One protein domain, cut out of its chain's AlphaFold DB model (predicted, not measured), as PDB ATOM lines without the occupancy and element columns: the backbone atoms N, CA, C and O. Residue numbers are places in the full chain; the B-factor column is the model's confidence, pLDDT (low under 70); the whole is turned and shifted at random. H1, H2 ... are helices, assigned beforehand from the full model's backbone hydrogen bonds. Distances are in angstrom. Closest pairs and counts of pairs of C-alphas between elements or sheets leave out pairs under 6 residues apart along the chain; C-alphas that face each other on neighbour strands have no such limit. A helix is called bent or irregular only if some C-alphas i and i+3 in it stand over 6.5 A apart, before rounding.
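This is residues 136 to 179 of the 228 residues of an uncharacterized protein of Candidatus Poribacteria bacterium (UniProt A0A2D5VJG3). Two short helices, H1 and H2, pack crosswise on each other, and a long loop, residues 152 to 165, joins them by a wide detour. This loop makes one end of the elongated outline, while the first and last printed residues lie toward the other end. The printed part has 44 residues with two named helices, H1 then H2 along the chain, and no named strand. The class is all helix, though under half of the residues, 19 of 44, are in named elements. The whole is compact, with a radius of gyration of the C-alphas of 10.0 A and spans of 32 by 21 by 16 A.

The longest helix by residues is H2, residues 166 to 175. It touches H1, residues 143 to 151, with 4 pairs of C-alphas within 8 A. The closest C-alphas of the two are those of Ala 149 and Ile 172, 6.0 A apart. Their lines stand about perpendicular, at 77 degrees, and their centres are 11.5 A apart. In both helices every O i to N i+4 pair is within hydrogen-bond range.

H2 runs from Val 166, C-alpha at (182.894, 168.423, 182.079), to Met 175, C-alpha at (188.410, 165.260, 194.816), 14.2 A from first to last C-alpha. H1 begins at Glu 143, C-alpha at (185.451, 152.744, 187.799), and ends at Arg 151, with 12.3 A between its first and last C-alphas. Neither helix is bent.

The two C-alphas farthest apart are those of Ser 160 and Thr 179, 32.4 A. The first and last printed C-alphas, of Arg 136 and Thr 179, are 10.1 A apart. The link from H1 to H2 is long, 14 residues, and its C-alphas lie 7 to 17 A from the mean of the C-alphas. The printed part has no cut. The mean pLDDT of the printed part is 93.5, and no printed residue is under 70.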
ATOM      1  N   ARG A 136     202.575 162.166 187.731       81.12
ATOM      2  CA  ARG A 136     201.587 162.520 186.705       81.12
ATOM      3  C   ARG A 136     200.335 161.685 186.903       81.12
ATOM      4  O   ARG A 136     200.389 160.465 186.791       81.12
ATOM      5  N   ASP A 137     199.216 162.351 187.151       87.81
ATOM      6  CA  ASP A 137     197.903 161.728 187.052       87.81
ATOM      7  C   ASP A 137     197.441 161.780 185.594       87.81
ATOM      8  O   ASP A 137     197.367 162.859 185.004       87.81
ATOM      9  N   ALA A 138     197.123 160.617 185.024       86.81
ATOM     10  CA  ALA A 138     196.587 160.494 183.671       86.81
ATOM     11  C   ALA A 138     195.159 161.057 183.531       86.81
ATOM     12  O   ALA A 138     194.626 161.073 182.425       86.81
ATOM     13  N   GLN A 139     194.534 161.479 184.638       89.25
ATOM     14  CA  GLN A 139     193.177 162.034 184.702       89.25
ATOM     15  C   GLN A 139     192.129 161.087 184.097       89.25
ATOM     16  O   GLN A 139     191.131 161.496 183.507       89.25
ATOM     17  N   HIS A 140     192.374 159.784 184.236       92.31
ATOM     18  CA  HIS A 140     191.486 158.747 183.740       92.31
ATOM     19  C   HIS A 140     190.336 158.513 184.730       92.31
ATOM     20  O   HIS A 140     190.573 158.316 185.925       92.31
ATOM     21  N   LEU A 141     189.097 158.510 184.230       93.62
ATOM     22  CA  LEU A 141     187.878 158.206 184.990       93.62
ATOM     23  C   LEU A 141     187.677 156.691 185.107       93.62
ATOM     24  O   LEU A 141     186.754 156.127 184.522       93.62
ATOM     25  N   SER A 142     188.556 156.015 185.850       94.69
ATOM     26  CA  SER A 142     188.362 154.593 186.142       94.69
ATOM     27  C   SER A 142     187.113 154.369 186.997       94.69
ATOM     28  O   SER A 142     186.716 155.225 187.790       94.69
ATOM     29  N   GLU A 143     186.547 153.165 186.920       94.69
ATOM     30  CA  GLU A 143     185.451 152.744 187.799       94.69
ATOM     31  C   GLU A 143     185.817 152.898 189.284       94.69
ATOM     32  O   GLU A 143     185.025 153.422 190.063       94.69
ATOM     33  N   SER A 144     187.051 152.547 189.666       92.69
ATOM     34  CA  SER A 144     187.550 152.711 191.037       92.69
ATOM     35  C   SER A 144     187.563 154.168 191.505       92.69
ATOM     36  O   SER A 144     187.263 154.445 192.667       92.69
ATOM     37  N   ARG A 145     187.884 155.101 190.605       94.81
ATOM     38  CA  ARG A 145     187.917 156.535 190.886       94.81
ATOM     39  C   ARG A 145     186.507 157.112 190.991       94.81
ATOM     40  O   ARG A 145     186.230 157.895 191.895       94.81
ATOM     41  N   ILE A 146     185.595 156.679 190.123       96.19
ATOM     42  CA  ILE A 146     184.172 157.037 190.211       96.19
ATOM     43  C   ILE A 146     183.576 156.512 191.522       96.19
ATOM     44  O   ILE A 146     182.848 157.227 192.204       96.19
ATOM     45  N   GLU A 147     183.921 155.290 191.923       95.25
ATOM     46  CA  GLU A 147     183.454 154.719 193.184       95.25
ATOM     47  C   GLU A 147     184.019 155.462 194.401       95.25
ATOM     48  O   GLU A 147     183.302 155.723 195.366       95.25
ATOM     49  N   GLN A 148     185.280 155.895 194.343       95.94
ATOM     50  CA  GLN A 148     185.845 156.783 195.356       95.94
ATOM     51  C   GLN A 148     185.065 158.103 195.457       95.94
ATOM     52  O   GLN A 148     184.712 158.520 196.558       95.94
ATOM     53  N   ALA A 149     184.736 158.727 194.324       97.00
ATOM     54  CA  ALA A 149     183.915 159.935 194.288       97.00
ATOM     55  C   ALA A 149     182.520 159.721 194.909       97.00
ATOM     56  O   ALA A 149     182.035 160.585 195.641       97.00
ATOM     57  N   ARG A 150     181.892 158.556 194.694       95.81
ATOM     58  CA  ARG A 150     180.625 158.199 195.358       95.81
ATOM     59  C   ARG A 150     180.784 158.049 196.868       95.81
ATOM     60  O   ARG A 150     179.947 158.562 197.605       95.81
ATOM     61  N   ARG A 151     181.861 157.412 197.346       95.38
ATOM     62  CA  ARG A 151     182.159 157.310 198.791       95.38
ATOM     63  C   ARG A 151     182.342 158.677 199.445       95.38
ATOM     64  O   ARG A 151     181.887 158.885 200.566       95.38
ATOM     65  N   LEU A 152     182.930 159.625 198.719       95.62
ATOM     66  CA  LEU A 152     183.050 161.025 199.135       95.62
ATOM     67  C   LEU A 152     181.731 161.813 199.033       95.62
ATOM     68  O   LEU A 152     181.705 163.001 199.343       95.62
ATOM     69  N   SER A 153     180.630 161.164 198.637       94.50
ATOM     70  CA  SER A 153     179.299 161.766 198.502       94.50
ATOM     71  C   SER A 153     179.268 162.965 197.544       94.50
ATOM     72  O   SER A 153     178.541 163.932 197.776       94.50
ATOM     73  N   LEU A 154     180.066 162.922 196.470       95.12
ATOM     74  CA  LEU A 154     180.066 163.969 195.447       95.12
ATOM     75  C   LEU A 154     178.784 163.913 194.607       95.12
ATOM     76  O   LEU A 154     178.285 162.838 194.275       95.12
ATOM     77  N   GLU A 155     178.275 165.080 194.215       93.88
ATOM     78  CA  GLU A 155     177.161 165.178 193.271       93.88
ATOM     79  C   GLU A 155     177.676 164.887 191.853       93.88
ATOM     80  O   GLU A 155     178.400 165.693 191.270       93.88
ATOM     81  N   LEU A 156     177.326 163.720 191.305       95.62
ATOM     82  CA  LEU A 156     177.791 163.282 189.987       95.62
ATOM     83  C   LEU A 156     176.694 163.477 188.935       95.62
ATOM     84  O   LEU A 156     175.722 162.721 188.909       95.62
ATOM     85  N   LYS A 157     176.848 164.479 188.062       94.81
ATOM     86  CA  LYS A 157     175.871 164.798 187.012       94.81
ATOM     87  C   LYS A 157     176.269 164.174 185.689       94.81
ATOM     88  O   LYS A 157     177.416 164.284 185.257       94.81
ATOM     89  N   THR A 158     175.298 163.554 185.032       93.88
ATOM     90  CA  THR A 158     175.450 163.031 183.675       93.88
ATOM     91  C   THR A 158     174.641 163.851 182.683       93.88
ATOM     92  O   THR A 158     173.567 164.359 183.009       93.88
ATOM     93  N   ASP A 159     175.143 163.948 181.462       88.62
ATOM     94  CA  ASP A 159     174.411 164.475 180.323       88.62
ATOM     95  C   ASP A 159     173.322 163.491 179.841       88.62
ATOM     96  O   ASP A 159     173.138 162.395 180.382       88.62
ATOM     97  N   SER A 160     172.593 163.871 178.788       88.88
ATOM     98  CA  SER A 160     171.570 163.021 178.157       88.88
ATOM     99  C   SER A 160     172.118 161.718 177.564       88.88
ATOM    100  O   SER A 160     171.350 160.804 177.278       88.88
ATOM    101  N   SER A 161     173.431 161.642 177.357       90.31
ATOM    102  CA  SER A 161     174.169 160.496 176.824       90.31
ATOM    103  C   SER A 161     174.596 159.519 177.931       90.31
ATOM    104  O   SER A 161     175.208 158.490 177.640       90.31
ATOM    105  N   GLY A 162     174.321 159.849 179.200       90.56
ATOM    106  CA  GLY A 162     174.781 159.100 180.368       90.56
ATOM    107  C   GLY A 162     176.266 159.299 180.690       90.56
ATOM    108  O   GLY A 162     176.805 158.564 181.515       90.56
ATOM    109  N   GLN A 163     176.940 160.264 180.057       93.06
ATOM    110  CA  GLN A 163     178.340 160.602 180.328       93.06
ATOM    111  C   GLN A 163     178.417 161.716 181.368       93.06
ATOM    112  O   GLN A 163     177.575 162.607 181.381       93.06
ATOM    113  N   PHE A 164     179.430 161.707 182.238       96.12
ATOM    114  CA  PHE A 164     179.622 162.818 183.175       96.12
ATOM    115  C   PHE A 164     179.888 164.122 182.425       96.12
ATOM    116  O   PHE A 164     180.696 164.145 181.493       96.12
ATOM    117  N   ASP A 165     179.246 165.213 182.839       94.25
ATOM    118  CA  ASP A 165     179.536 166.527 182.265       94.25
ATOM    119  C   ASP A 165     180.956 167.001 182.636       94.25
ATOM    120  O   ASP A 165     181.575 166.516 183.585       94.25
ATOM    121  N   VAL A 166     181.512 167.945 181.869       92.12
ATOM    122  CA  VAL A 166     182.894 168.423 182.079       92.12
ATOM    123  C   VAL A 166     183.129 168.936 183.515       92.12
ATOM    124  O   VAL A 166     184.163 168.586 184.092       92.12
ATOM    125  N   PRO A 167     182.212 169.710 184.138       93.94
ATOM    126  CA  PRO A 167     182.343 170.091 185.544       93.94
ATOM    127  C   PRO A 167     182.428 168.897 186.500       93.94
ATOM    128  O   PRO A 167     183.291 168.894 187.376       93.94
ATOM    129  N   THR A 168     181.597 167.869 186.319       95.75
ATOM    130  CA  THR A 168     181.616 166.650 187.139       95.75
ATOM    131  C   THR A 168     182.915 165.880 186.945       95.75
ATOM    132  O   THR A 168     183.519 165.451 187.925       95.75
ATOM    133  N   GLN A 169     183.396 165.742 185.707       94.75
ATOM    134  CA  GLN A 169     184.682 165.092 185.439       94.75
ATOM    135  C   GLN A 169     185.824 165.807 186.173       94.75
ATOM    136  O   GLN A 169     186.625 165.159 186.845       94.75
ATOM    137  N   LYS A 170     185.860 167.144 186.105       92.94
ATOM    138  CA  LYS A 170     186.856 167.962 186.808       92.94
ATOM    139  C   LYS A 170     186.743 167.822 188.329       92.94
ATOM    140  O   LYS A 170     187.758 167.610 188.986       92.94
ATOM    141  N   LEU A 171     185.525 167.872 188.871       95.38
ATOM    142  CA  LEU A 171     185.269 167.681 190.297       95.38
ATOM    143  C   LEU A 171     185.775 166.314 190.774       95.38
ATOM    144  O   LEU A 171     186.445 166.241 191.799       95.38
ATOM    145  N   ILE A 172     185.513 165.236 190.025       96.62
ATOM    146  CA  ILE A 172     186.038 163.905 190.354       96.62
ATOM    147  C   ILE A 172     187.566 163.963 190.436       96.62
ATOM    148  O   ILE A 172     188.124 163.514 191.431       96.62
ATOM    149  N   MET A 173     188.247 164.549 189.447       94.81
ATOM    150  CA  MET A 173     189.714 164.629 189.445       94.81
ATOM    151  C   MET A 173     190.278 165.406 190.637       94.81
ATOM    152  O   MET A 173     191.228 164.953 191.271       94.81
ATOM    153  N   GLU A 174     189.682 166.547 190.979       94.06
ATOM    154  CA  GLU A 174     190.123 167.385 192.103       94.06
ATOM    155  C   GLU A 174     189.872 166.728 193.469       94.06
ATOM    156  O   GLU A 174     190.630 166.951 194.418       94.06
ATOM    157  N   MET A 175     188.832 165.897 193.569       96.38
ATOM    158  CA  MET A 175     188.410 165.260 194.816       96.38
ATOM    159  C   MET A 175     188.966 163.842 195.009       96.38
ATOM    160  O   MET A 175     188.876 163.305 196.108       96.38
ATOM    161  N   THR A 176     189.550 163.220 193.982       96.31
ATOM    162  CA  THR A 176     190.052 161.830 194.039       96.31
ATOM    163  C   THR A 176     191.552 161.741 193.721       96.31
ATOM    164  O   THR A 176     191.965 161.172 192.695       96.31
ATOM    165  N   PRO A 177     192.409 162.304 194.599       94.00
ATOM    166  CA  PRO A 177     193.850 162.256 194.399       94.00
ATOM    167  C   PRO A 177     194.314 160.791 194.327       94.00
ATOM    168  O   PRO A 177     193.914 159.978 195.164       94.00
ATOM    169  N   PRO A 178     195.171 160.420 193.362       92.31
ATOM    170  CA  PRO A 178     195.676 159.051 193.267       92.31
ATOM    171  C   PRO A 178     196.735 158.747 194.335       92.31
ATOM    172  O   PRO A 178     197.052 157.589 194.598       92.31
ATOM    173  N   THR A 179     197.351 159.776 194.916       93.94
ATOM    174  CA  THR A 179     198.438 159.663 195.892       93.94
ATOM    175  C   THR A 179     198.447 160.901 196.781       93.94
ATOM    176  O   THR A 179     198.108 161.994 196.330       93.94
TER     177      THR A 179